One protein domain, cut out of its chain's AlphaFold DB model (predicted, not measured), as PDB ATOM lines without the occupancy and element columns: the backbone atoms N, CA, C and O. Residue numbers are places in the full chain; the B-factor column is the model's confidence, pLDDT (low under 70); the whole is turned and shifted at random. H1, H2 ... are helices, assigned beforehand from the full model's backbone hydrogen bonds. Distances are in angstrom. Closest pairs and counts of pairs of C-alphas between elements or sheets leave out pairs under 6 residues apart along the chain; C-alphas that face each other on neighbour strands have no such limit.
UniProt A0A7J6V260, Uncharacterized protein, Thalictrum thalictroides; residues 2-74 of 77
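What this domain is: This is residues 2 to 74 of the 77 residues of an uncharacterized protein of Thalictrum thalictroides (UniProt A0A7J6V260). Two helices, H1 and then H2, run the same way at one end of a loose model, overlapping only in part, and a long stretch with no named element, residues 48 to 68, leads away to the tiny H3 at the far end. The 73 printed residues hold three named helices and no named strand; the class is all helix, with 32 residues in named elements, under half. The radius of gyration of the C-alphas is 15.0 A, and the spans are 43 by 31 by 17 A.

Where its parts are: H1, residues 2 to 18, is 24.3 A long and begins at C-alpha 2 (267.135, 226.767, 227.922). H2 is residues 37 to 47, 15.6 A. H3, residues 69 to 72, ends at C-alpha 72 (242.263, 203.187, 233.443).

How they stand to each other: H1 touches H2 with residues 4 to 8 alone, at a shallow tilt of 18 degrees; the closest C-alphas, of Lys 8 and Leu 47, are 6.7 A apart. H3 is apart from H1 and H2. In H1 and H2 every O i to N i+4 pair is within hydrogen-bond range; H3 is too short for such a pair.

The domain as a whole: The farthest C-alphas, of Asp 16 and Met 70, are 43.5 A apart. Both links are long, the printed part has no cut, and no printed residue is under 70 in pLDDT.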
ATOM      1  N   THR A   2     266.721 226.038 226.716       90.38
ATOM      2  CA  THR A   2     267.135 226.767 227.922       90.38
ATOM      3  C   THR A   2     266.375 226.306 229.163       90.38
ATOM      4  O   THR A   2     266.988 225.957 230.158       90.38
ATOM      5  N   GLU A   3     265.059 226.154 229.051       92.38
ATOM      6  CA  GLU A   3     264.140 225.789 230.135       92.38
ATOM      7  C   GLU A   3     264.510 224.444 230.773       92.38
ATOM      8  O   GLU A   3     264.493 224.282 231.987       92.38
ATOM      9  N   VAL A   4     264.903 223.472 229.950       92.06
ATOM     10  CA  VAL A   4     265.244 222.112 230.396       92.06
ATOM     11  C   VAL A   4     266.605 222.089 231.088       92.06
ATOM     12  O   VAL A   4     266.819 221.311 232.017       92.06
ATOM     13  N   LYS A   5     267.527 222.958 230.656       93.94
ATOM     14  CA  LYS A   5     268.804 223.164 231.347       93.94
ATOM     15  C   LYS A   5     268.583 223.863 232.687       93.94
ATOM     16  O   LYS A   5     269.118 223.389 233.682       93.94
ATOM     17  N   SER A   6     267.747 224.902 232.725       95.75
ATOM     18  CA  SER A   6     267.380 225.606 233.959       95.75
ATOM     19  C   SER A   6     266.693 224.678 234.961       95.75
ATOM     20  O   SER A   6     267.063 224.675 236.128       95.75
ATOM     21  N   LEU A   7     265.772 223.816 234.513       93.62
ATOM     22  CA  LEU A   7     265.157 222.790 235.365       93.62
ATOM     23  C   LEU A   7     266.223 221.896 236.013       93.62
ATOM     24  O   LEU A   7     266.195 221.657 237.215       93.62
ATOM     25  N   LYS A   8     267.178 221.408 235.215       92.12
ATOM     26  CA  LYS A   8     268.249 220.545 235.715       92.12
ATOM     27  C   LYS A   8     269.155 221.266 236.712       92.12
ATOM     28  O   LYS A   8     269.587 220.662 237.686       92.12
ATOM     29  N   GLU A   9     269.436 222.540 236.474       94.00
ATOM     30  CA  GLU A   9     270.206 223.368 237.398       94.00
ATOM     31  C   GLU A   9     269.480 223.540 238.738       94.00
ATOM     32  O   GLU A   9     270.098 223.380 239.785       94.00
ATOM     33  N   ILE A  10     268.168 223.791 238.713       94.56
ATOM     34  CA  ILE A  10     267.346 223.910 239.924       94.56
ATOM     35  C   ILE A  10     267.353 222.598 240.716       94.56
ATOM     36  O   ILE A  10     267.591 222.624 241.918       94.56
ATOM     37  N   LEU A  11     267.172 221.452 240.051       92.31
ATOM     38  CA  LEU A  11     267.218 220.141 240.711       92.31
ATOM     39  C   LEU A  11     268.584 219.844 241.348       92.31
ATOM     40  O   LEU A  11     268.649 219.199 242.389       92.31
ATOM     41  N   ASN A  12     269.676 220.307 240.737       91.38
ATOM     42  CA  ASN A  12     271.005 220.167 241.328       91.38
ATOM     43  C   ASN A  12     271.180 221.077 242.553       91.38
ATOM     44  O   ASN A  12     271.688 220.617 243.566       91.38
ATOM     45  N   LYS A  13     270.711 222.331 242.486       94.81
ATOM     46  CA  LYS A  13     270.737 223.253 243.636       94.81
ATOM     47  C   LYS A  13     269.920 222.718 244.812       94.81
ATOM     48  O   LYS A  13     270.345 222.845 245.953       94.81
ATOM     49  N   ASP A  14     268.771 222.108 244.532       92.38
ATOM     50  CA  ASP A  14     267.930 221.479 245.552       92.38
ATOM     51  C   ASP A  14     268.632 220.282 246.213       92.38
ATOM     52  O   ASP A  14     268.640 220.176 247.438       92.38
ATOM     53  N   TRP A  15     269.314 219.434 245.432       91.06
ATOM     54  CA  TRP A  15     270.177 218.370 245.966       91.06
ATOM     55  C   TRP A  15     271.276 218.922 246.875       91.06
ATOM     56  O   TRP A  15     271.463 218.403 247.973       91.06
ATOM     57  N   ASP A  16     271.979 219.968 246.436       93.06
ATOM     58  CA  ASP A  16     273.075 220.565 247.203       93.06
ATOM     59  C   ASP A  16     272.575 221.176 248.524       93.06
ATOM     60  O   ASP A  16     273.272 221.119 249.536       93.06
ATOM     61  N   ALA A  17     271.353 221.722 248.539       94.88
ATOM     62  CA  ALA A  17     270.747 222.322 249.725       94.88
ATOM     63  C   ALA A  17     270.133 221.293 250.694       94.88
ATOM     64  O   ALA A  17     270.212 221.468 251.908       94.88
ATOM     65  N   THR A  18     269.495 220.240 250.175       95.19
ATOM     66  CA  THR A  18     268.705 219.284 250.977       95.19
ATOM     67  C   THR A  18     269.428 217.969 251.260       95.19
ATOM     68  O   THR A  18     269.020 217.220 252.148       95.19
ATOM     69  N   GLY A  19     270.460 217.642 250.480       92.88
ATOM     70  CA  GLY A  19     271.097 216.329 250.485       92.88
ATOM     71  C   GLY A  19     270.219 215.201 249.925       92.88
ATOM     72  O   GLY A  19     270.496 214.036 250.209       92.88
ATOM     73  N   GLN A  20     269.160 215.496 249.150       89.94
ATOM     74  CA  GLN A  20     268.250 214.490 248.559       89.94
ATOM     75  C   GLN A  20     268.411 214.288 247.042       89.94
ATOM     76  O   GLN A  20     268.138 215.185 246.242       89.94
ATOM     77  N   LYS A  21     268.931 213.126 246.611       88.69
ATOM     78  CA  LYS A  21     269.398 212.959 245.220       88.69
ATOM     79  C   LYS A  21     268.243 212.551 244.345       88.69
ATOM     80  O   LYS A  21     267.617 211.519 244.589       88.69
ATOM     81  N   VAL A  22     268.064 213.255 243.235       89.50
ATOM     82  CA  VAL A  22     267.190 212.761 242.173       89.50
ATOM     83  C   VAL A  22     267.762 211.457 241.623       89.50
ATOM     84  O   VAL A  22     268.881 211.400 241.102       89.50
ATOM     85  N   ASN A  23     266.969 210.392 241.703       91.00
ATOM     86  CA  ASN A  23     267.278 209.142 241.028       91.00
ATOM     87  C   ASN A  23     266.850 209.242 239.558       91.00
ATOM     88  O   ASN A  23     265.711 208.936 239.198       91.00
ATOM     89  N   TYR A  24     267.774 209.687 238.708       90.06
ATOM     90  CA  TYR A  24     267.525 209.882 237.280       90.06
ATOM     91  C   TYR A  24     267.209 208.578 236.522       90.06
ATOM     92  O   TYR A  24     266.475 208.619 235.539       90.06
ATOM     93  N   GLU A  25     267.675 207.420 237.003       89.75
ATOM     94  CA  GLU A  25     267.387 206.110 236.394       89.75
ATOM     95  C   GLU A  25     265.934 205.671 236.608       89.75
ATOM     96  O   GLU A  25     265.304 205.115 235.707       89.75
ATOM     97  N   LYS A  26     265.382 205.943 237.798       90.06
ATOM     98  CA  LYS A  26     263.967 205.690 238.117       90.06
ATOM     99  C   LYS A  26     263.043 206.792 237.596       90.06
ATOM    100  O   LYS A  26     261.843 206.560 237.440       90.06
ATOM    101  N   SER A  27     263.591 207.971 237.319       91.81
ATOM    102  CA  SER A  27     262.853 209.116 236.794       91.81
ATOM    103  C   SER A  27     262.513 208.944 235.315       91.81
ATOM    104  O   SER A  27     263.274 208.383 234.523       91.81
ATOM    105  N   LYS A  28     261.347 209.460 234.925       92.75
ATOM    106  CA  LYS A  28     260.826 209.360 233.559       92.75
ATOM    107  C   LYS A  28     260.212 210.678 233.118       92.75
ATOM    108  O   LYS A  28     259.732 211.444 233.948       92.75
ATOM    109  N   ILE A  29     260.192 210.914 231.809       91.94
ATOM    110  CA  ILE A  29     259.534 212.075 231.199       91.94
ATOM    111  C   ILE A  29     258.440 211.647 230.236       91.94
ATOM    112  O   ILE A  29     258.586 210.686 229.477       91.94
ATOM    113  N   PHE A  30     257.355 212.410 230.236       91.69
ATOM    114  CA  PHE A  30     256.354 212.352 229.187       91.69
ATOM    115  C   PHE A  30     256.701 213.355 228.089       91.69
ATOM    116  O   PHE A  30     257.008 214.514 228.363       91.69
ATOM    117  N   LEU A  31     256.643 212.913 226.836       90.06
ATOM    118  CA  LEU A  31     256.846 213.759 225.666       90.06
ATOM    119  C   LEU A  31     255.655 213.594 224.725       90.06
ATOM    120  O   LEU A  31     255.247 212.470 224.434       90.06
ATOM    121  N   SER A  32     255.129 214.713 224.223       88.69
ATOM    122  CA  SER A  32     254.026 214.709 223.256       88.69
ATOM    123  C   SER A  32     254.378 213.908 221.999       88.69
ATOM    124  O   SER A  32     255.516 213.937 221.528       88.69
ATOM    125  N   LYS A  33     253.374 213.244 221.410       86.56
ATOM    126  CA  LYS A  33     253.513 212.462 220.169       86.56
ATOM    127  C   LYS A  33     254.034 213.298 218.993       86.56
ATOM    128  O   LYS A  33     254.681 212.751 218.108       86.56
ATOM    129  N   TYR A  34     253.778 214.606 218.999       91.94
ATOM    130  CA  TYR A  34     254.117 215.513 217.896       91.94
ATOM    131  C   TYR A  34     255.486 216.189 218.037       91.94
ATOM    132  O   TYR A  34     255.835 217.054 217.237       91.94
ATOM    133  N   ILE A  35     256.285 215.825 219.044       92.75
ATOM    134  CA  ILE A  35     257.627 216.390 219.180       92.75
ATOM    135  C   ILE A  35     258.561 215.858 218.086       92.75
ATOM    136  O   ILE A  35     258.629 214.656 217.820       92.75
ATOM    137  N   HIS A  36     259.352 216.747 217.486       94.69
ATOM    138  CA  HIS A  36     260.366 216.337 216.522       94.69
ATOM    139  C   HIS A  36     261.426 215.428 217.176       94.69
ATOM    140  O   HIS A  36     261.923 215.708 218.274       94.69
ATOM    141  N   HIS A  37     261.830 214.361 216.478       92.81
ATOM    142  CA  HIS A  37     262.716 213.319 217.016       92.81
ATOM    143  C   HIS A  37     264.036 213.880 217.579       92.81
ATOM    144  O   HIS A  37     264.548 213.401 218.595       92.81
ATOM    145  N   ARG A  38     264.576 214.924 216.934       94.12
ATOM    146  CA  ARG A  38     265.821 215.587 217.339       94.12
ATOM    147  C   ARG A  38     265.671 216.245 218.708       94.12
ATOM    148  O   ARG A  38     266.553 216.110 219.550       94.12
ATOM    149  N   HIS A  39     264.532 216.893 218.956       93.62
ATOM    150  CA  HIS A  39     264.243 217.511 220.249       93.62
ATOM    151  C   HIS A  39     264.050 216.447 221.326       93.62
ATOM    152  O   HIS A  39     264.618 216.583 222.401       93.62
ATOM    153  N   LYS A  40     263.358 215.340 221.026       92.56
ATOM    154  CA  LYS A  40     263.235 214.208 221.960       92.56
ATOM    155  C   LYS A  40     264.600 213.662 222.393       92.56
ATOM    156  O   LYS A  40     264.825 213.479 223.587       92.56
ATOM    157  N   LYS A  41     265.519 213.427 221.448       91.94
ATOM    158  CA  LYS A  41     266.884 212.966 221.762       91.94
ATOM    159  C   LYS A  41     267.636 213.974 222.637       91.94
ATOM    160  O   LYS A  41     268.228 213.575 223.634       91.94
ATOM    161  N   LEU A  42     267.556 215.262 222.299       93.12
ATOM    162  CA  LEU A  42     268.239 216.323 223.041       93.12
ATOM    163  C   LEU A  42     267.690 216.499 224.469       93.12
ATOM    164  O   LEU A  42     268.458 216.625 225.417       93.12
ATOM    165  N   LEU A  43     266.369 216.449 224.652       93.62
ATOM    166  CA  LEU A  43     265.745 216.519 225.978       93.62
ATOM    167  C   LEU A  43     266.205 215.365 226.871       93.62
ATOM    168  O   LEU A  43     266.587 215.579 228.021       93.62
ATOM    169  N   LYS A  44     266.244 214.148 226.321       90.81
ATOM    170  CA  LYS A  44     266.731 212.968 227.040       90.81
ATOM    171  C   LYS A  44     268.210 213.044 227.383       90.81
ATOM    172  O   LYS A  44     268.577 212.647 228.481       90.81
ATOM    173  N   SER A  45     269.058 213.546 226.484       91.69
ATOM    174  CA  SER A  45     270.492 213.663 226.770       91.69
ATOM    175  C   SER A  45     270.767 214.694 227.866       91.69
ATOM    176  O   SER A  45     271.660 214.491 228.687       91.69
ATOM    177  N   ILE A  46     269.984 215.780 227.911       92.25
ATOM    178  CA  ILE A  46     270.094 216.793 228.964       92.25
ATOM    179  C   ILE A  46     269.608 216.219 230.294       92.25
ATOM    180  O   ILE A  46     270.351 216.262 231.271       92.25
ATOM    181  N   LEU A  47     268.401 215.652 230.350       91.25
ATOM    182  CA  LEU A  47     267.793 215.210 231.610       91.25
ATOM    183  C   LEU A  47     268.321 213.860 232.118       91.25
ATOM    184  O   LEU A  47     268.316 213.641 233.321       91.25
ATOM    185  N   LYS A  48     268.834 212.993 231.234       91.12
ATOM    186  CA  LYS A  48     269.305 211.625 231.538       91.12
ATOM    187  C   LYS A  48     268.234 210.731 232.189       91.12
ATOM    188  O   LYS A  48     268.521 209.995 233.121       91.12
ATOM    189  N   VAL A  49     267.006 210.792 231.676       92.44
ATOM    190  CA  VAL A  49     265.817 210.094 232.209       92.44
ATOM    191  C   VAL A  49     265.144 209.209 231.156       92.44
ATOM    192  O   VAL A  49     265.329 209.402 229.949       92.44
ATOM    193  N   GLY A  50     264.347 208.241 231.615       91.44
ATOM    194  CA  GLY A  50     263.598 207.317 230.759       91.44
ATOM    195  C   GLY A  50     262.353 207.927 230.099       91.44
ATOM    196  O   GLY A  50     261.901 209.010 230.464       91.44
ATOM    197  N   ASP A  51     261.762 207.211 229.136       91.31
ATOM    198  CA  ASP A  51     260.424 207.544 228.615       91.31
ATOM    199  C   ASP A  51     259.343 207.014 229.559       91.31
ATOM    200  O   ASP A  51     259.373 205.843 229.950       91.31
ATOM    201  N   LEU A  52     258.350 207.857 229.838       91.62
ATOM    202  CA  LEU A  52     257.117 207.441 230.486       91.62
ATOM    203  C   LEU A  52     256.265 206.608 229.518       91.62
ATOM    204  O   LEU A  52     256.036 206.997 228.371       91.62
ATOM    205  N   LYS A  53     255.800 205.449 229.981       87.81
ATOM    206  CA  LYS A  53     254.938 204.522 229.236       87.81
ATOM    207  C   LYS A  53     253.505 204.612 229.755       87.81
ATOM    208  O   LYS A  53     253.291 204.908 230.921       87.81
ATOM    209  N   ALA A  54     252.523 204.259 228.924       83.81
ATOM    210  CA  ALA A  54     251.105 204.258 229.318       83.81
ATOM    211  C   ALA A  54     250.805 203.384 230.553       83.81
ATOM    212  O   ALA A  54     249.913 203.688 231.329       83.81
ATOM    213  N   LYS A  55     251.585 202.317 230.759       83.69
ATOM    214  CA  LYS A  55     251.459 201.420 231.916       83.69
ATOM    215  C   LYS A  55     252.136 201.924 233.194       83.69
ATOM    216  O   LYS A  55     252.083 201.230 234.207       83.69
ATOM    217  N   ASP A  56     252.854 203.044 233.132       89.69
ATOM    218  CA  ASP A  56     253.535 203.570 234.308       89.69
ATOM    219  C   ASP A  56     252.512 204.128 235.296       89.69
ATOM    220  O   ASP A  56     251.549 204.801 234.925       89.69
ATOM    221  N   LYS A  57     252.737 203.813 236.569       89.25
ATOM    222  CA  LYS A  57     251.844 204.153 237.669       89.25
ATOM    223  C   LYS A  57     252.512 205.147 238.604       89.25
ATOM    224  O   LYS A  57     253.723 205.087 238.815       89.25
ATOM    225  N   TYR A  58     251.704 206.002 239.204       89.38
ATOM    226  CA  TYR A  58     252.083 206.845 240.321       89.38
ATOM    227  C   TYR A  58     251.234 206.448 241.522       89.38
ATOM    228  O   TYR A  58     250.008 206.499 241.461       89.38
ATOM    229  N   LEU A  59     251.895 205.967 242.579       90.06
ATOM    230  CA  LEU A  59     251.241 205.485 243.802       90.06
ATOM    231  C   LEU A  59     250.119 204.457 243.534       90.06
ATOM    232  O   LEU A  59     249.061 204.491 244.146       90.06
ATOM    233  N   GLY A  60     250.339 203.546 242.579       86.69
ATOM    234  CA  GLY A  60     249.387 202.483 242.231       86.69
ATOM    235  C   GLY A  60     248.326 202.862 241.186       86.69
ATOM    236  O   GLY A  60     247.799 201.962 240.529       86.69
ATOM    237  N   SER A  61     248.097 204.155 240.945       87.00
ATOM    238  CA  SER A  61     247.197 204.655 239.897       87.00
ATOM    239  C   SER A  61     247.934 204.826 238.566       87.00
ATOM    240  O   SER A  61     249.096 205.240 238.580       87.00
ATOM    241  N   PRO A  62     247.314 204.563 237.400       90.19
ATOM    242  CA  PRO A  62     247.891 204.943 236.112       90.19
ATOM    243  C   PRO A  62     248.239 206.433 236.080       90.19
ATOM    244  O   PRO A  62     247.430 207.273 236.470       90.19
ATOM    245  N   LEU A  63     249.457 206.757 235.632       89.25
ATOM    246  CA  LEU A  63     249.916 208.146 235.551       89.25
ATOM    247  C   LEU A  63     249.429 208.839 234.267       89.25
ATOM    248  O   LEU A  63     249.270 210.056 234.241       89.25
ATOM    249  N   LEU A  64     249.188 208.071 233.201       88.06
ATOM    250  CA  LEU A  64     248.608 208.557 231.951       88.06
ATOM    251  C   LEU A  64     247.266 207.872 231.723       88.06
ATOM    252  O   LEU A  64     247.218 206.651 231.580       88.06
ATOM    253  N   LEU A  65     246.200 208.664 231.647       87.94
ATOM    254  CA  LEU A  65     244.875 208.168 231.302       87.94
ATOM    255  C   LEU A  65     244.767 207.949 229.793       87.94
ATOM    256  O   LEU A  65     245.271 208.730 228.978       87.94
ATOM    257  N   SER A  66     244.109 206.860 229.425       84.88
ATOM    258  CA  SER A  66     243.721 206.565 228.059       84.88
ATOM    259  C   SER A  66     242.371 207.217 227.736       84.88
ATOM    260  O   SER A  66     241.819 208.020 228.488       84.88
ATOM    261  N   ARG A  67     241.811 206.893 226.567       85.75
ATOM    262  CA  ARG A  67     240.432 207.282 226.227       85.75
ATOM    263  C   ARG A  67     239.388 206.366 226.882       85.75
ATOM    264  O   ARG A  67     238.199 206.642 226.773       85.75
ATOM    265  N   SER A  68     239.814 205.280 227.532       87.75
ATOM    266  CA  SER A  68     238.943 204.274 228.137       87.75
ATOM    267  C   SER A  68     239.011 204.348 229.658       87.75
ATOM    268  O   SER A  68     239.877 203.745 230.292       87.75
ATOM    269  N   ARG A  69     238.025 205.025 230.257       85.56
ATOM    270  CA  ARG A  69     237.888 205.106 231.722       85.56
ATOM    271  C   ARG A  69     237.786 203.725 232.375       85.56
ATOM    272  O   ARG A  69     238.366 203.517 233.430       85.56
ATOM    273  N   MET A  70     237.101 202.772 231.736       86.50
ATOM    274  CA  MET A  70     236.991 201.404 232.261       86.50
ATOM    275  C   MET A  70     238.359 200.728 232.382       86.50
ATOM    276  O   MET A  70     238.612 200.021 233.350       86.50
ATOM    277  N   THR A  71     239.253 200.958 231.418       83.56
ATOM    278  CA  THR A  71     240.601 200.381 231.431       83.56
ATOM    279  C   THR A  71     241.498 201.084 232.445       83.56
ATOM    280  O   THR A  71     242.250 200.425 233.153       83.56
ATOM    281  N   ASP A  72     241.407 202.410 232.543       85.50
ATOM    282  CA  ASP A  72     242.263 203.187 233.443       85.50
ATOM    283  C   ASP A  72     241.908 202.969 234.923       85.50
ATOM    284  O   ASP A  72     242.789 202.958 235.778       85.50
ATOM    285  N   PHE A  73     240.629 202.754 235.236       87.44
ATOM    286  CA  PHE A  73     240.144 202.581 236.608       87.44
ATOM    287  C   PHE A  73     239.813 201.131 236.966       87.44
ATOM    288  O   PHE A  73     239.197 200.882 237.997       87.44
ATOM    289  N   SER A  74     240.268 200.153 236.174       85.50
ATOM    290  CA  SER A  74     240.004 198.731 236.437       85.50
ATOM    291  C   SER A  74     240.574 198.229 237.770       85.50
ATOM    292  O   SER A  74     240.244 197.134 238.195       85.50
TER     293      SER A  74